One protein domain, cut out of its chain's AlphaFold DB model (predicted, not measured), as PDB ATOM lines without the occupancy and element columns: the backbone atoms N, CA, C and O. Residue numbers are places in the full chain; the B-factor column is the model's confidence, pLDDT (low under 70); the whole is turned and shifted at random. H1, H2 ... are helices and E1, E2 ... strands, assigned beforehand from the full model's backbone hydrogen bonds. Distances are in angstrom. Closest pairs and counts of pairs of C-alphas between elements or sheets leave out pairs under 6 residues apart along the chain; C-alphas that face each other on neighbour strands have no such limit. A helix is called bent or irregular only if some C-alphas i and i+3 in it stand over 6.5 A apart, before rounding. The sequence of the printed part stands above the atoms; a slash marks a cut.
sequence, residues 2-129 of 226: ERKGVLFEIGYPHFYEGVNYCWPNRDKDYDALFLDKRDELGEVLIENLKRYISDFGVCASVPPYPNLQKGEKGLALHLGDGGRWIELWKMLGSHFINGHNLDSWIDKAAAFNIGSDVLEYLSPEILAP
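Overview. This is residues 2 to 129 of the 226 residues of an uncharacterized protein of Candidatus Pacearchaeota archaeon (UniProt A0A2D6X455). A four-stranded sheet, a meander in which each strand is the antiparallel neighbour of the one before, has two helices over one face, making two layers: H1 over E1 and E2, H2 over E3 and E4. The printed part has 128 residues, mixed in class, with 61 in named elements, under half, in the order H1 E1 E2 E3 E4 H2. It is compact, radius of gyration of the C-alphas 13.9 A, spanning 43 by 37 by 27 A.

Along the chain. After unnamed residues 2 to 29, H1, residues 30 to 56, runs 28.9 A from C-alpha 30 (38.501, 17.323, -37.375); it is irregular, C-alphas 36 and 39 being 8.0 A apart. E1 is residues 67 to 70, E2 75 to 78, E3 85 to 88, E4 97 to 100. H2, residues 105 to 122, runs 26.1 A to C-alpha 122 (33.001, 15.728, -42.217).

Arrangement. In hairpins E1-E2, E2-E3 and E3-E4, N 69 and O 76, N 77 and O 86, and N 87 and O 98 are 2.8 A apart, within hydrogen-bond range. H1 and H2 touch, closest C-alphas Tyr 52 and Ala 110, 5.5 A. Every O i to N i+4 pair is within range in H2, 20 of 23 in H1.

Size, cuts and confidence. The farthest C-alphas, Asp 27 and Ser 61, are 43.5 A apart. The printed part has no cut; 34 residues have pLDDT under 70, among them 2 to 20.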
ATOM      1  N   GLU A   2      33.674  20.341 -64.246       38.50
ATOM      2  CA  GLU A   2      34.799  20.427 -63.306       38.50
ATOM      3  C   GLU A   2      34.265  20.273 -61.868       38.50
ATOM      4  O   GLU A   2      33.338  20.994 -61.486       38.50
ATOM      5  N   ARG A   3      34.762  19.297 -61.093       42.06
ATOM      6  CA  ARG A   3      34.424  19.186 -59.663       42.06
ATOM      7  C   ARG A   3      35.222  20.267 -58.931       42.06
ATOM      8  O   ARG A   3      36.441  20.274 -59.012       42.06
ATOM      9  N   LYS A   4      34.532  21.188 -58.256       42.41
ATOM     10  CA  LYS A   4      35.141  22.268 -57.466       42.41
ATOM     11  C   LYS A   4      34.920  21.967 -55.987       42.41
ATOM     12  O   LYS A   4      33.773  21.935 -55.550       42.41
ATOM     13  N   GLY A   5      35.998  21.717 -55.257       44.66
ATOM     14  CA  GLY A   5      36.028  21.545 -53.805       44.66
ATOM     15  C   GLY A   5      37.322  22.144 -53.258       44.66
ATOM     16  O   GLY A   5      38.242  22.376 -54.035       44.66
ATOM     17  N   VAL A   6      37.390  22.423 -51.958       50.84
ATOM     18  CA  VAL A   6      38.651  22.677 -51.253       50.84
ATOM     19  C   VAL A   6      39.451  21.387 -51.331       50.84
ATOM     20  O   VAL A   6      39.093  20.361 -50.753       50.84
ATOM     21  N   LEU A   7      40.475  21.408 -52.166       53.69
ATOM     22  CA  LEU A   7      41.217  20.216 -52.522       53.69
ATOM     23  C   LEU A   7      42.021  19.727 -51.303       53.69
ATOM     24  O   LEU A   7      42.335  20.478 -50.385       53.69
ATOM     25  N   PHE A   8      42.259  18.423 -51.242       51.53
ATOM     26  CA  PHE A   8      42.714  17.700 -50.056       51.53
ATOM     27  C   PHE A   8      44.181  18.015 -49.684       51.53
ATOM     28  O   PHE A   8      45.083  17.231 -49.961       51.53
ATOM     29  N   GLU A   9      44.434  19.179 -49.078       43.53
ATOM     30  CA  GLU A   9      45.774  19.785 -48.954       43.53
ATOM     31  C   GLU A   9      46.789  18.996 -48.094       43.53
ATOM     32  O   GLU A   9      47.976  18.990 -48.419       43.53
ATOM     33  N   ILE A  10      46.369  18.308 -47.017       45.28
ATOM     34  CA  ILE A  10      47.316  17.718 -46.029       45.28
ATOM     35  C   ILE A  10      46.950  16.283 -45.603       45.28
ATOM     36  O   ILE A  10      47.456  15.750 -44.618       45.28
ATOM     37  N   GLY A  11      46.032  15.629 -46.305       45.38
ATOM     38  CA  GLY A  11      45.740  14.239 -46.008       45.38
ATOM     39  C   GLY A  11      46.395  13.328 -47.031       45.38
ATOM     40  O   GLY A  11      46.425  13.612 -48.226       45.38
ATOM     41  N   TYR A  12      46.987  12.249 -46.545       55.81
ATOM     42  CA  TYR A  12      47.888  11.438 -47.345       55.81
ATOM     43  C   TYR A  12      47.501   9.986 -47.189       55.81
ATOM     44  O   TYR A  12      47.625   9.489 -46.071       55.81
ATOM     45  N   PRO A  13      47.033   9.317 -48.255       54.00
ATOM     46  CA  PRO A  13      46.865   7.878 -48.254       54.00
ATOM     47  C   PRO A  13      48.252   7.220 -48.290       54.00
ATOM     48  O   PRO A  13      48.910   7.175 -49.330       54.00
ATOM     49  N   HIS A  14      48.729   6.718 -47.153       57.38
ATOM     50  CA  HIS A  14      49.946   5.907 -47.110       57.38
ATOM     51  C   HIS A  14      49.613   4.418 -47.160       57.38
ATOM     52  O   HIS A  14      48.784   3.922 -46.397       57.38
ATOM     53  N   PHE A  15      50.340   3.701 -48.016       56.94
ATOM     54  CA  PHE A  15      50.217   2.261 -48.205       56.94
ATOM     55  C   PHE A  15      51.530   1.552 -47.856       56.94
ATOM     56  O   PHE A  15      52.230   1.057 -48.734       56.94
ATOM     57  N   TYR A  16      51.908   1.560 -46.575       52.22
ATOM     58  CA  TYR A  16      53.091   0.833 -46.087       52.22
ATOM     59  C   TYR A  16      52.707  -0.559 -45.551       52.22
ATOM     60  O   TYR A  16      53.320  -1.551 -45.929       52.22
ATOM     61  N   GLU A  17      51.615  -0.645 -44.778       52.47
ATOM     62  CA  GLU A  17      51.070  -1.897 -44.205       52.47
ATOM     63  C   GLU A  17      49.529  -1.996 -44.308       52.47
ATOM     64  O   GLU A  17      48.936  -3.019 -43.982       52.47
ATOM     65  N   GLY A  18      48.867  -0.952 -44.818       63.25
ATOM     66  CA  GLY A  18      47.409  -0.823 -44.863       63.25
ATOM     67  C   GLY A  18      46.989   0.410 -45.662       63.25
ATOM     68  O   GLY A  18      47.631   0.740 -46.656       63.25
ATOM     69  N   VAL A  19      45.927   1.086 -45.225       69.50
ATOM     70  CA  VAL A  19      45.554   2.429 -45.690       69.50
ATOM     71  C   VAL A  19      45.654   3.352 -44.493       69.50
ATOM     72  O   VAL A  19      45.043   3.075 -43.468       69.50
ATOM     73  N   ASN A  20      46.398   4.438 -44.631       69.62
ATOM     74  CA  ASN A  20      46.581   5.432 -43.584       69.62
ATOM     75  C   ASN A  20      46.160   6.792 -44.123       69.62
ATOM     76  O   ASN A  20      46.657   7.149 -45.177       69.62
ATOM     77  N   TYR A  21      45.286   7.533 -43.437       70.75
ATOM     78  CA  TYR A  21      44.906   8.904 -43.820       70.75
ATOM     79  C   TYR A  21      45.202   9.908 -42.702       70.75
ATOM     80  O   TYR A  21      44.895   9.643 -41.543       70.75
ATOM     81  N   CYS A  22      45.715  11.089 -43.052       71.81
ATOM     82  CA  CYS A  22      45.883  12.233 -42.142       71.81
ATOM     83  C   CYS A  22      44.781  13.283 -42.345       71.81
ATOM     84  O   CYS A  22      44.204  13.380 -43.428       71.81
ATOM     85  N   TRP A  23      44.514  14.102 -41.323       73.69
ATOM     86  CA  TRP A  23      43.599  15.237 -41.463       73.69
ATOM     87  C   TRP A  23      44.191  16.333 -42.368       73.69
ATOM     88  O   TRP A  23      45.352  16.701 -42.180       73.69
ATOM     89  N   PRO A  24      43.410  16.891 -43.311       61.47
ATOM     90  CA  PRO A  24      43.937  17.733 -44.382       61.47
ATOM     91  C   PRO A  24      44.086  19.217 -44.061       61.47
ATOM     92  O   PRO A  24      44.635  19.935 -44.882       61.47
ATOM     93  N   ASN A  25      43.606  19.704 -42.917       64.50
ATOM     94  CA  ASN A  25      43.744  21.108 -42.534       64.50
ATOM     95  C   ASN A  25      43.931  21.208 -41.011       64.50
ATOM     96  O   ASN A  25      43.182  20.586 -40.260       64.50
ATOM     97  N   ARG A  26      44.929  21.977 -40.559       63.09
ATOM     98  CA  ARG A  26      45.192  22.215 -39.127       63.09
ATOM     99  C   ARG A  26      44.277  23.280 -38.509       63.09
ATOM    100  O   ARG A  26      44.157  23.313 -37.290       63.09
ATOM    101  N   ASP A  27      43.621  24.099 -39.328       66.69
ATOM    102  CA  ASP A  27      42.715  25.176 -38.906       66.69
ATOM    103  C   ASP A  27      41.293  24.677 -38.602       66.69
ATOM    104  O   ASP A  27      40.480  25.406 -38.031       66.69
ATOM    105  N   LYS A  28      40.978  23.429 -38.973       75.94
ATOM    106  CA  LYS A  28      39.701  22.772 -38.680       75.94
ATOM    107  C   LYS A  28      39.931  21.649 -37.674       75.94
ATOM    108  O   LYS A  28      40.766  20.774 -37.887       75.94
ATOM    109  N   ASP A  29      39.166  21.662 -36.588       86.19
ATOM    110  CA  ASP A  29      39.225  20.620 -35.560       86.19
ATOM    111  C   ASP A  29      38.445  19.374 -36.013       86.19
ATOM    112  O   ASP A  29      37.278  19.164 -35.669       86.19
ATOM    113  N   TYR A  30      39.084  18.565 -36.862       85.06
ATOM    114  CA  TYR A  30      38.501  17.323 -37.375       85.06
ATOM    115  C   TYR A  30      38.271  16.276 -36.286       85.06
ATOM    116  O   TYR A  30      37.347  15.479 -36.424       85.06
ATOM    117  N   ASP A  31      39.062  16.281 -35.210       86.88
ATOM    118  CA  ASP A  31      38.882  15.339 -34.106       86.88
ATOM    119  C   ASP A  31      37.559  15.634 -33.380       86.88
ATOM    120  O   ASP A  31      36.751  14.725 -33.172       86.88
ATOM    121  N   ALA A  32      37.286  16.907 -33.068       89.12
ATOM    122  CA  ALA A  32      36.008  17.316 -32.485       89.12
ATOM    123  C   ALA A  32      34.826  17.036 -33.427       89.12
ATOM    124  O   ALA A  32      33.797  16.514 -32.996       89.12
ATOM    125  N   LEU A  33      34.985  17.333 -34.720       90.19
ATOM    126  CA  LEU A  33      33.934  17.126 -35.718       90.19
ATOM    127  C   LEU A  33      33.622  15.643 -35.947       90.19
ATOM    128  O   LEU A  33      32.460  15.271 -36.111       90.19
ATOM    129  N   PHE A  34      34.652  14.795 -35.946       91.62
ATOM    130  CA  PHE A  34      34.486  13.351 -36.019       91.62
ATOM    131  C   PHE A  34      33.731  12.831 -34.799       91.62
ATOM    132  O   PHE A  34      32.788  12.071 -34.977       91.62
ATOM    133  N   LEU A  35      34.097  13.251 -33.582       91.56
ATOM    134  CA  LEU A  35      33.412  12.811 -32.362       91.56
ATOM    135  C   LEU A  35      31.935  13.223 -32.333       91.56
ATOM    136  O   LEU A  35      31.099  12.409 -31.947       91.56
ATOM    137  N   ASP A  36      31.618  14.442 -32.772       94.00
ATOM    138  CA  ASP A  36      30.242  14.955 -32.858       94.00
ATOM    139  C   ASP A  36      29.381  14.136 -33.832       94.00
ATOM    140  O   ASP A  36      28.248  13.764 -33.531       94.00
ATOM    141  N   LYS A  37      29.950  13.781 -34.989       93.31
ATOM    142  CA  LYS A  37      29.234  13.098 -36.076       93.31
ATOM    143  C   LYS A  37      29.415  11.583 -36.107       93.31
ATOM    144  O   LYS A  37      28.873  10.922 -36.994       93.31
ATOM    145  N   ARG A  38      30.184  11.019 -35.173       92.50
ATOM    146  CA  ARG A  38      30.699   9.642 -35.230       92.50
ATOM    147  C   ARG A  38      29.602   8.614 -35.476       92.50
ATOM    148  O   ARG A  38      29.772   7.713 -36.292       92.50
ATOM    149  N   ASP A  39      28.498   8.721 -34.748       90.94
ATOM    150  CA  ASP A  39      27.468   7.689 -34.770       90.94
ATOM    151  C   ASP A  39      26.682   7.697 -36.085       90.94
ATOM    152  O   ASP A  39      26.433   6.621 -36.624       90.94
ATOM    153  N   GLU A  40      26.363   8.874 -36.632       94.62
ATOM    154  CA  GLU A  40      25.724   9.013 -37.949       94.62
ATOM    155  C   GLU A  40      26.681   8.585 -39.069       94.62
ATOM    156  O   GLU A  40      26.321   7.787 -39.937       94.62
ATOM    157  N   LEU A  41      27.933   9.046 -38.994       93.81
ATOM    158  CA  LEU A  41      28.990   8.675 -39.926       93.81
ATOM    159  C   LEU A  41      29.182   7.153 -39.960       93.81
ATOM    160  O   LEU A  41      29.269   6.576 -41.038       93.81
ATOM    161  N   GLY A  42      29.193   6.479 -38.809       94.31
ATOM    162  CA  GLY A  42      29.356   5.028 -38.739       94.31
ATOM    163  C   GLY A  42      28.312   4.250 -39.547       94.31
ATOM    164  O   GLY A  42      28.677   3.317 -40.264       94.31
ATOM    165  N   GLU A  43      27.040   4.656 -39.487       93.50
ATOM    166  CA  GLU A  43      25.962   4.019 -40.261       93.50
ATOM    167  C   GLU A  43      26.117   4.277 -41.770       93.50
ATOM    168  O   GLU A  43      25.899   3.388 -42.592       93.50
ATOM    169  N   VAL A  44      26.565   5.474 -42.158       95.19
ATOM    170  CA  VAL A  44      26.858   5.788 -43.566       95.19
ATOM    171  C   VAL A  44      28.025   4.942 -44.083       95.19
ATOM    172  O   VAL A  44      27.951   4.357 -45.167       95.19
ATOM    173  N   LEU A  45      29.098   4.842 -43.299       95.38
ATOM    174  CA  LEU A  45      30.314   4.143 -43.705       95.38
ATOM    175  C   LEU A  45      30.111   2.638 -43.834       95.38
ATOM    176  O   LEU A  45      30.677   2.037 -44.746       95.38
ATOM    177  N   ILE A  46      29.297   2.016 -42.976       93.75
ATOM    178  CA  ILE A  46      29.052   0.575 -43.090       93.75
ATOM    179  C   ILE A  46      28.250   0.230 -44.353       93.75
ATOM    180  O   ILE A  46      28.543  -0.765 -45.018       93.75
ATOM    181  N   GLU A  47      27.296   1.078 -44.744       93.75
ATOM    182  CA  GLU A  47      26.557   0.922 -46.002       93.75
ATOM    183  C   GLU A  47      27.439   1.187 -47.230       93.75
ATOM    184  O   GLU A  47      27.315   0.511 -48.255       93.75
ATOM    185  N   ASN A  48      28.378   2.132 -47.142       94.94
ATOM    186  CA  ASN A  48      29.387   2.330 -48.184       94.94
ATOM    187  C   ASN A  48      30.312   1.114 -48.303       94.94
ATOM    188  O   ASN A  48      30.540   0.630 -49.410       94.94
ATOM    189  N   LEU A  49      30.781   0.567 -47.179       92.94
ATOM    190  CA  LEU A  49      31.659  -0.601 -47.168       92.94
ATOM    191  C   LEU A  49      30.984  -1.824 -47.798       92.94
ATOM    192  O   LEU A  49      31.605  -2.498 -48.617       92.94
ATOM    193  N   LYS A  50      29.704  -2.081 -47.487       91.19
ATOM    194  CA  LYS A  50      28.908  -3.141 -48.138       91.19
ATOM    195  C   LYS A  50      28.900  -2.993 -49.659       91.19
ATOM    196  O   LYS A  50      29.102  -3.974 -50.376       91.19
ATOM    197  N   ARG A  51      28.690  -1.765 -50.144       91.75
ATOM    198  CA  ARG A  51      28.714  -1.458 -51.579       91.75
ATOM    199  C   ARG A  51      30.088  -1.714 -52.178       91.75
ATOM    200  O   ARG A  51      30.171  -2.449 -53.152       91.75
ATOM    201  N   TYR A  52      31.160  -1.219 -51.560       90.81
ATOM    202  CA  TYR A  52      32.517  -1.451 -52.061       90.81
ATOM    203  C   TYR A  52      32.895  -2.931 -52.071       90.81
ATOM    204  O   TYR A  52      33.465  -3.387 -53.054       90.81
ATOM    205  N   ILE A  53      32.538  -3.702 -51.038       88.12
ATOM    206  CA  ILE A  53      32.775  -5.153 -51.002       88.12
ATOM    207  C   ILE A  53      32.156  -5.832 -52.229       88.12
ATOM    208  O   ILE A  53      32.831  -6.608 -52.909       88.12
ATOM    209  N   SER A  54      30.903  -5.491 -52.539       86.94
ATOM    210  CA  SER A  54      30.188  -6.010 -53.708       86.94
ATOM    211  C   SER A  54      30.800  -5.527 -55.025       86.94
ATOM    212  O   SER A  54      31.120  -6.336 -55.894       86.94
ATOM    213  N   ASP A  55      30.981  -4.215 -55.177       87.38
ATOM    214  CA  ASP A  55      31.439  -3.593 -56.422       87.38
ATOM    215  C   ASP A  55      32.856  -4.035 -56.789       87.38
ATOM    216  O   ASP A  55      33.181  -4.218 -57.962       87.38
ATOM    217  N   PHE A  56      33.721  -4.203 -55.790       86.31
ATOM    218  CA  PHE A  56      35.132  -4.511 -55.996       86.31
ATOM    219  C   PHE A  56      35.396  -6.013 -56.075       86.31
ATOM    220  O   PHE A  56      36.355  -6.417 -56.742       86.31
ATOM    221  N   GLY A  57      34.506  -6.828 -55.503       83.12
ATOM    222  CA  GLY A  57      34.700  -8.267 -55.360       83.12
ATOM    223  C   GLY A  57      35.677  -8.582 -54.232       83.12
ATOM    224  O   GLY A  57      36.597  -9.371 -54.419       83.12
ATOM    225  N   VAL A  58      35.515  -7.927 -53.076       83.00
ATOM    226  CA  VAL A  58      36.300  -8.238 -51.871       83.00
ATOM    227  C   VAL A  58      35.943  -9.658 -51.433       83.00
ATOM    228  O   VAL A  58      34.866  -9.905 -50.889       83.00
ATOM    229  N   CYS A  59      36.841 -10.602 -51.702       70.19
ATOM    230  CA  CYS A  59      36.671 -11.998 -51.324       70.19
ATOM    231  C   CYS A  59      37.206 -12.254 -49.911       70.19
ATOM    232  O   CYS A  59      38.197 -11.685 -49.450       70.19
ATOM    233  N   ALA A  60      36.525 -13.150 -49.213       63.56
ATOM    234  CA  ALA A  60      36.858 -13.609 -47.879       63.56
ATOM    235  C   ALA A  60      36.681 -15.135 -47.847       63.56
ATOM    236  O   ALA A  60      35.876 -15.684 -48.601       63.56
ATOM    237  N   SER A  61      37.431 -15.831 -46.990       59.25
ATOM    238  CA  SER A  61      37.292 -17.286 -46.797       59.25
ATOM    239  C   SER A  61      35.921 -17.685 -46.231       59.25
ATOM    240  O   SER A  61      35.499 -18.833 -46.353       59.25
ATOM    241  N   VAL A  62      35.214 -16.719 -45.646       60.16
ATOM    242  CA  VAL A  62      33.826 -16.783 -45.185       60.16
ATOM    243  C   VAL A  62      33.026 -15.667 -45.859       60.16
ATOM    244  O   VAL A  62      33.624 -14.661 -46.222       60.16
ATOM    245  N   PRO A  63      31.699 -15.787 -46.037       63.56
ATOM    246  CA  PRO A  63      30.908 -14.712 -46.629       63.56
ATOM    247  C   PRO A  63      31.155 -13.375 -45.904       63.56
ATOM    248  O   PRO A  63      31.009 -13.330 -44.680       63.56
ATOM    249  N   PRO A  64      31.532 -12.295 -46.615       66.12
ATOM    250  CA  PRO A  64      31.793 -11.012 -45.978       66.12
ATOM    251  C   PRO A  64      30.489 -10.454 -45.396       66.12
ATOM    252  O   PRO A  64      29.546 -10.138 -46.122       66.12
ATOM    253  N   TYR A  65      30.430 -10.352 -44.069       76.00
ATOM    254  CA  TYR A  65      29.343  -9.714 -43.332       76.00
ATOM    255  C   TYR A  65      29.877  -8.484 -42.593       76.00
ATOM    256  O   TYR A  65      30.240  -8.575 -41.413       76.00
ATOM    257  N   PRO A  66      30.004  -7.341 -43.288       86.81
ATOM    258  CA  PRO A  66      30.627  -6.178 -42.694       86.81
ATOM    259  C   PRO A  66      29.809  -5.693 -41.499       86.81
ATOM    260  O   PRO A  66      28.576  -5.637 -41.548       86.81
ATOM    261  N   ASN A  67      30.502  -5.336 -40.420       89.06
ATOM    262  CA  ASN A  67      29.875  -4.824 -39.207       89.06
ATOM    263  C   ASN A  67      30.643  -3.631 -38.630       89.06
ATOM    264  O   ASN A  67      31.802  -3.389 -38.964       89.06
ATOM    265  N   LEU A  68      29.956  -2.883 -37.772       92.31
ATOM    266  CA  LEU A  68      30.471  -1.694 -37.117       92.31
ATOM    267  C   LEU A  68      30.648  -1.961 -35.623       92.31
ATOM    268  O   LEU A  68      29.692  -2.305 -34.928       92.31
ATOM    269  N   GLN A  69      31.851  -1.719 -35.121       91.50
ATOM    270  CA  GLN A  69      32.160  -1.705 -33.698       91.50
ATOM    271  C   GLN A  69      32.453  -0.268 -33.259       91.50
ATOM    272  O   GLN A  69      33.324   0.398 -33.816       91.50
ATOM    273  N   LYS A  70      31.725   0.216 -32.250       90.25
ATOM    274  CA  LYS A  70      31.874   1.575 -31.711       90.25
ATOM    275  C   LYS A  70      32.750   1.531 -30.456       90.25
ATOM    276  O   LYS A  70      32.457   0.786 -29.523       90.25
ATOM    277  N   GLY A  71      33.830   2.305 -30.450       86.62
ATOM    278  CA  GLY A  71      34.656   2.561 -29.272       86.62
ATOM    279  C   GLY A  71      34.288   3.889 -28.607       86.62
ATOM    280  O   GLY A  71      33.462   4.641 -29.115       86.62
ATOM    281  N   GLU A  72      34.938   4.215 -27.489       85.12
ATOM    282  CA  GLU A  72      34.709   5.488 -26.783       85.12
ATOM    283  C   GLU A  72      35.005   6.698 -27.679       85.12
ATOM    284  O   GLU A  72      34.254   7.669 -27.683       85.12
ATOM    285  N   LYS A  73      36.072   6.608 -28.480       85.81
ATOM    286  CA  LYS A  73      36.552   7.707 -29.328       85.81
ATOM    287  C   LYS A  73      36.586   7.382 -30.818       85.81
ATOM    288  O   LYS A  73      36.709   8.290 -31.618       85.81
ATOM    289  N   GLY A  74      36.453   6.114 -31.194       90.50
ATOM    290  CA  GLY A  74      36.658   5.662 -32.568       90.50
ATOM    291  C   GLY A  74      35.620   4.668 -33.051       90.50
ATOM    292  O   GLY A  74      34.728   4.260 -32.305       90.50
ATOM    293  N   LEU A  75      35.771   4.270 -34.307       92.56
ATOM    294  CA  LEU A  75      34.987   3.219 -34.944       92.56
ATOM    295  C   LEU A  75      35.927   2.157 -35.514       92.56
ATOM    296  O   LEU A  75      37.028   2.476 -35.949       92.56
ATOM    297  N   ALA A  76      35.476   0.912 -35.561       92.19
ATOM    298  CA  ALA A  76      36.101  -0.134 -36.356       92.19
ATOM    299  C   ALA A  76      35.062  -0.721 -37.317       92.19
ATOM    300  O   ALA A  76      33.990  -1.161 -36.898       92.19
ATOM    301  N   LEU A  77      35.377  -0.694 -38.609       92.44
ATOM    302  CA  LEU A  77      34.571  -1.264 -39.684       92.44
ATOM    303  C   LEU A  77      35.187  -2.601 -40.083       92.44
ATOM    304  O   LEU A  77      36.251  -2.647 -40.698       92.44
ATOM    305  N   HIS A  78      34.531  -3.695 -39.724       90.56
ATOM    306  CA  HIS A  78      34.987  -5.044 -40.044       90.56
ATOM    307  C   HIS A  78      34.535  -5.435 -41.446       90.56
ATOM    308  O   HIS A  78      33.399  -5.153 -41.823       90.56
ATOM    309  N   LEU A  79      35.385  -6.140 -42.197       85.88
ATOM    310  CA  LEU A  79      35.031  -6.678 -43.522       85.88
ATOM    311  C   LEU A  79      34.177  -7.960 -43.419       85.88
ATOM    312  O   LEU A  79      33.533  -8.352 -44.391       85.88
ATOM    313  N   GLY A  80      34.123  -8.577 -42.232       71.81
ATOM    314  CA  GLY A  80      33.172  -9.641 -41.888       71.81
ATOM    315  C   GLY A  80      33.762 -11.009 -41.548       71.81
ATOM    316  O   GLY A  80      33.007 -11.914 -41.214       71.81
ATOM    317  N   ASP A  81      35.086 -11.161 -41.573       70.12
ATOM    318  CA  ASP A  81      35.785 -12.388 -41.157       70.12
ATOM    319  C   ASP A  81      36.413 -12.304 -39.754       70.12
ATOM    320  O   ASP A  81      37.093 -13.231 -39.317       70.12
ATOM    321  N   GLY A  82      36.194 -11.193 -39.043       67.31
ATOM    322  CA  GLY A  82      36.711 -10.946 -37.692       67.31
ATOM    323  C   GLY A  82      38.227 -10.741 -37.608       67.31
ATOM    324  O   GLY A  82      38.735 -10.474 -36.521       67.31
ATOM    325  N   GLY A  83      38.944 -10.856 -38.731       80.19
ATOM    326  CA  GLY A  83      40.393 -10.691 -38.817       80.19
ATOM    327  C   GLY A  83      40.815  -9.425 -39.555       80.19
ATOM    328  O   GLY A  83      41.919  -8.942 -39.309       80.19
ATOM    329  N   ARG A  84      39.948  -8.874 -40.415       87.38
ATOM    330  CA  ARG A  84      40.228  -7.683 -41.228       87.38
ATOM    331  C   ARG A  84      39.275  -6.543 -40.907       87.38
ATOM    332  O   ARG A  84      38.050  -6.700 -40.982       87.38
ATOM    333  N   TRP A  85      39.831  -5.380 -40.589       89.38
ATOM    334  CA  TRP A  85      39.036  -4.195 -40.276       89.38
ATOM    335  C   TRP A  85      39.758  -2.892 -40.606       89.38
ATOM    336  O   TRP A  85      40.974  -2.839 -40.793       89.38
ATOM    337  N   ILE A  86      38.963  -1.831 -40.672       90.25
ATOM    338  CA  ILE A  86      39.398  -0.449 -40.840       90.25
ATOM    339  C   ILE A  86      39.121   0.260 -39.519       90.25
ATOM    340  O   ILE A  86      37.971   0.348 -39.089       90.25
ATOM    341  N   GLU A  87      40.167   0.739 -38.863       89.88
ATOM    342  CA  GLU A  87      40.069   1.556 -37.661       89.88
ATOM    343  C   GLU A  87      39.954   3.034 -38.045       89.88
ATOM    344  O   GLU A  87      40.701   3.528 -38.888       89.88
ATOM    345  N   LEU A  88      39.010   3.732 -37.414       89.75
ATOM    346  CA  LEU A  88      38.761   5.161 -37.552       89.75
ATOM    347  C   LEU A  88      38.941   5.835 -36.196       89.75
ATOM    348  O   LEU A  88      37.990   5.874 -35.412       89.75
ATOM    349  N   TRP A  89      40.154   6.308 -35.915       82.31
ATOM    350  CA  TRP A  89      40.517   7.252 -34.852       82.31
ATOM    351  C   TRP A  89      42.045   7.365 -34.757       82.31
ATOM    352  O   TRP A  89      42.779   6.434 -35.073       82.31
ATOM    353  N   LYS A  90      42.546   8.490 -34.241       69.62
ATOM    354  CA  LYS A  90      43.982   8.776 -34.100       69.62
ATOM    355  C   LYS A  90      44.664   8.033 -32.933       69.62
ATOM    356  O   LYS A  90      45.498   8.625 -32.248       69.62
ATOM    357  N   MET A  91      44.338   6.761 -32.655       54.28
ATOM    358  CA  MET A  91      44.900   6.047 -31.485       54.28
ATOM    359  C   MET A  91      46.432   5.974 -31.510       54.28
ATOM    360  O   MET A  91      47.056   6.047 -30.454       54.28
ATOM    361  N   LEU A  92      47.040   5.881 -32.698       52.12
ATOM    362  CA  LEU A  92      48.489   5.704 -32.871       52.12
ATOM    363  C   LEU A  92      49.220   6.954 -33.396       52.12
ATOM    364  O   LEU A  92      50.374   6.882 -33.811       52.12
ATOM    365  N   GLY A  93      48.579   8.124 -33.320       52.25
ATOM    366  CA  GLY A  93      49.294   9.404 -33.268       52.25
ATOM    367  C   GLY A  93      49.564  10.138 -34.584       52.25
ATOM    368  O   GLY A  93      49.907  11.317 -34.519       52.25
ATOM    369  N   SER A  94      49.336   9.552 -35.759       63.44
ATOM    370  CA  SER A  94      49.530  10.282 -37.031       63.44
ATOM    371  C   SER A  94      48.381  10.180 -38.032       63.44
ATOM    372  O   SER A  94      48.162  11.146 -38.756       63.44
ATOM    373  N   HIS A  95      47.591   9.105 -38.016       77.00
ATOM    374  CA  HIS A  95      46.533   8.860 -39.001       77.00
ATOM    375  C   HIS A  95      45.172   8.662 -38.328       77.00
ATOM    376  O   HIS A  95      45.108   8.100 -37.238       77.00
ATOM    377  N   PHE A  96      44.095   9.126 -38.963       81.56
ATOM    378  CA  PHE A  96      42.722   8.919 -38.498       81.56
ATOM    379  C   PHE A  96      42.085   7.650 -39.071       81.56
ATOM    380  O   PHE A  96      41.154   7.140 -38.465       81.56
ATOM    381  N   ILE A  97      42.575   7.147 -40.208       85.69
ATOM    382  CA  ILE A  97      42.280   5.798 -40.715       85.69
ATOM    383  C   ILE A  97      43.518   4.935 -40.528       85.69
ATOM    384  O   ILE A  97      44.614   5.399 -40.843       85.69
ATOM    385  N   ASN A  98      43.321   3.686 -40.112       83.00
ATOM    386  CA  ASN A  98      44.321   2.627 -40.194       83.00
ATOM    387  C   ASN A  98      43.680   1.312 -40.670       83.00
ATOM    388  O   ASN A  98      42.568   0.968 -40.267       83.00
ATOM    389  N   GLY A  99      44.364   0.569 -41.538       83.00
ATOM    390  CA  GLY A  99      43.909  -0.732 -42.029       83.00
ATOM    391  C   GLY A  99      44.611  -1.880 -41.310       83.00
ATOM    392  O   GLY A  99      45.833  -1.877 -41.208       83.00
ATOM    393  N   HIS A 100      43.858  -2.889 -40.874       84.19
ATOM    394  CA  HIS A 100      44.391  -4.059 -40.177       84.19
ATOM    395  C   HIS A 100      44.147  -5.331 -40.990       84.19
ATOM    396  O   HIS A 100      43.005  -5.631 -41.344       84.19
ATOM    397  N   ASN A 101      45.229  -6.069 -41.272       82.69
ATOM    398  CA  ASN A 101      45.234  -7.325 -42.037       82.69
ATOM    399  C   ASN A 101      44.534  -7.221 -43.407       82.69
ATOM    400  O   ASN A 101      43.867  -8.143 -43.859       82.69
ATOM    401  N   LEU A 102      44.640  -6.073 -44.082       82.81
ATOM    402  CA  LEU A 102      44.114  -5.925 -45.441       82.81
ATOM    403  C   LEU A 102      45.046  -6.663 -46.414       82.81
ATOM    404  O   LEU A 102      45.976  -6.075 -46.968       82.81
ATOM    405  N   ASP A 103      44.822  -7.967 -46.570       75.88
ATOM    406  CA  ASP A 103      45.741  -8.892 -47.241       75.88
ATOM    407  C   ASP A 103      45.767  -8.717 -48.767       75.88
ATOM    408  O   ASP A 103      46.767  -9.031 -49.418       75.88
ATOM    409  N   SER A 104      44.691  -8.178 -49.352       78.75
ATOM    410  CA  SER A 104      44.578  -7.970 -50.798       78.75
ATOM    411  C   SER A 104      44.579  -6.489 -51.196       78.75
ATOM    412  O   SER A 104      44.193  -5.597 -50.437       78.75
ATOM    413  N   TRP A 105      44.976  -6.203 -52.439       76.44
ATOM    414  CA  TRP A 105      44.864  -4.850 -52.999       76.44
ATOM    415  C   TRP A 105      43.405  -4.405 -53.177       76.44
ATOM    416  O   TRP A 105      43.121  -3.211 -53.119       76.44
ATOM    417  N   ILE A 106      42.479  -5.356 -53.333       81.69
ATOM    418  CA  ILE A 106      41.036  -5.101 -53.426       81.69
ATOM    419  C   ILE A 106      40.496  -4.644 -52.058       81.69
ATOM    420  O   ILE A 106      39.737  -3.676 -51.990       81.69
ATOM    421  N   ASP A 107      40.957  -5.257 -50.964       84.25
ATOM    422  CA  ASP A 107      40.603  -4.864 -49.591       84.25
ATOM    423  C   ASP A 107      41.087  -3.439 -49.305       84.25
ATOM    424  O   ASP A 107      40.342  -2.590 -48.811       84.25
ATOM    425  N   LYS A 108      42.342  -3.159 -49.678       82.06
ATOM    426  CA  LYS A 108      42.955  -1.833 -49.541       82.06
ATOM    427  C   LYS A 108      42.220  -0.784 -50.378       82.06
ATOM    428  O   LYS A 108      42.057   0.336 -49.911       82.06
ATOM    429  N   ALA A 109      41.725  -1.132 -51.568       81.31
ATOM    430  CA  ALA A 109      40.916  -0.228 -52.387       81.31
ATOM    431  C   ALA A 109      39.568   0.116 -51.728       81.31
ATOM    432  O   ALA A 109      39.155   1.277 -51.734       81.31
ATOM    433  N   ALA A 110      38.895  -0.865 -51.117       87.12
ATOM    434  CA  ALA A 110      37.671  -0.609 -50.357       87.12
ATOM    435  C   ALA A 110      37.948   0.301 -49.145       87.12
ATOM    436  O   ALA A 110      37.249   1.295 -48.947       87.12
ATOM    437  N   ALA A 111      39.011   0.019 -48.384       85.75
ATOM    438  CA  ALA A 111      39.420   0.832 -47.238       85.75
ATOM    439  C   ALA A 111      39.837   2.259 -47.624       85.75
ATOM    440  O   ALA A 111      39.535   3.217 -46.912       85.75
ATOM    441  N   PHE A 112      40.477   2.418 -48.781       83.38
ATOM    442  CA  PHE A 112      40.832   3.724 -49.324       83.38
ATOM    443  C   PHE A 112      39.608   4.612 -49.530       83.38
ATOM    444  O   PHE A 112      39.614   5.766 -49.105       83.38
ATOM    445  N   ASN A 113      38.550   4.062 -50.128       88.19
ATOM    446  CA  ASN A 113      37.308   4.793 -50.345       88.19
ATOM    447  C   ASN A 113      36.600   5.166 -49.034       88.19
ATOM    448  O   ASN A 113      35.967   6.216 -48.971       88.19
ATOM    449  N   ILE A 114      36.727   4.353 -47.983       91.75
ATOM    450  CA  ILE A 114      36.197   4.695 -46.656       91.75
ATOM    451  C   ILE A 114      36.884   5.945 -46.093       91.75
ATOM    452  O   ILE A 114      36.209   6.807 -45.537       91.75
ATOM    453  N   GLY A 115      38.197   6.097 -46.281       87.44
ATOM    454  CA  GLY A 115      38.905   7.321 -45.880       87.44
ATOM    455  C   GLY A 115      38.393   8.553 -46.597       87.44
ATOM    456  O   GLY A 115      38.100   9.562 -45.959       87.44
ATOM    457  N   SER A 116      38.185   8.434 -47.901       85.94
ATOM    458  CA  SER A 116      37.578   9.487 -48.707       85.94
ATOM    459  C   SER A 116      36.166   9.840 -48.239       85.94
ATOM    460  O   SER A 116      35.841  11.018 -48.127       85.94
ATOM    461  N   ASP A 117      35.353   8.839 -47.892       91.44
ATOM    462  CA  ASP A 117      33.996   9.050 -47.373       91.44
ATOM    463  C   ASP A 117      33.990   9.809 -46.047       91.44
ATOM    464  O   ASP A 117      33.184  10.720 -45.879       91.44
ATOM    465  N   VAL A 118      34.898   9.479 -45.120       90.81
ATOM    466  CA  VAL A 118      35.033  10.210 -43.847       90.81
ATOM    467  C   VAL A 118      35.297  11.690 -44.113       90.81
ATOM    468  O   VAL A 118      34.650  12.556 -43.531       90.81
ATOM    469  N   LEU A 119      36.230  11.988 -45.010       84.75
ATOM    470  CA  LEU A 119      36.652  13.357 -45.293       84.75
ATOM    471  C   LEU A 119      35.539  14.181 -45.934       84.75
ATOM    472  O   LEU A 119      35.220  15.260 -45.439       84.75
ATOM    473  N   GLU A 120      34.924  13.647 -46.990       86.44
ATOM    474  CA  GLU A 120      33.824  14.302 -47.704       86.44
ATOM    475  C   GLU A 120      32.592  14.472 -46.800       86.44
ATOM    476  O   GLU A 120      31.868  15.461 -46.904       86.44
ATOM    477  N   TYR A 121      32.365  13.548 -45.863       90.62
ATOM    478  CA  TYR A 121      31.250  13.633 -44.923       90.62
ATOM    479  C   TYR A 121      31.470  14.686 -43.826       90.62
ATOM    480  O   TYR A 121      30.574  15.477 -43.503       90.62
ATOM    481  N   LEU A 122      32.665  14.720 -43.227       88.19
ATOM    482  CA  LEU A 122      33.001  15.728 -42.217       88.19
ATOM    483  C   LEU A 122      33.098  17.123 -42.847       88.19
ATOM    484  O   LEU A 122      32.809  18.129 -42.199       88.19
ATOM    485  N   SER A 123      33.469  17.189 -44.119       83.81
ATOM    486  CA  SER A 123      33.816  18.417 -44.811       83.81
ATOM    487  C   SER A 123      33.330  18.342 -46.263       83.81
ATOM    488  O   SER A 123      34.104  17.939 -47.127       83.81
ATOM    489  N   PRO A 124      32.070  18.720 -46.559       79.00
ATOM    490  CA  PRO A 124      31.491  18.631 -47.907       79.00
ATOM    491  C   PRO A 124      32.245  19.427 -48.978       79.00
ATOM    492  O   PRO A 124      32.076  19.194 -50.172       79.00
ATOM    493  N   GLU A 125      33.047  20.398 -48.550       74.81
ATOM    494  CA  GLU A 125      33.963  21.143 -49.393       74.81
ATOM    495  C   GLU A 125      35.146  20.300 -49.877       74.81
ATOM    496  O   GLU A 125      35.694  20.619 -50.924       74.81
ATOM    497  N   ILE A 126      35.532  19.231 -49.173       75.44
ATOM    498  CA  ILE A 126      36.641  18.368 -49.584       75.44
ATOM    499  C   ILE A 126      36.239  17.549 -50.797       75.44
ATOM    500  O   ILE A 126      35.183  16.922 -50.827       75.44
ATOM    501  N   LEU A 127      37.142  17.499 -51.771       73.88
ATOM    502  CA  LEU A 127      37.089  16.522 -52.844       73.88
ATOM    503  C   LEU A 127      38.172  15.472 -52.605       73.88
ATOM    504  O   LEU A 127      39.353  15.735 -52.828       73.88
ATOM    505  N   ALA A 128      37.777  14.300 -52.115       77.44
ATOM    506  CA  ALA A 128      38.716  13.239 -51.793       77.44
ATOM    507  C   ALA A 128      38.947  12.328 -53.012       77.44
ATOM    508  O   ALA A 128      38.083  12.203 -53.890       77.44
ATOM    509  N   PRO A 129      40.112  11.668 -53.099       75.44
ATOM    510  CA  PRO A 129      40.368  10.736 -54.182       75.44
ATOM    511  C   PRO A 129      39.434   9.525 -54.122       75.44
ATOM    512  O   PRO A 129      38.994   9.115 -53.051       75.44
TER     513      PRO A 129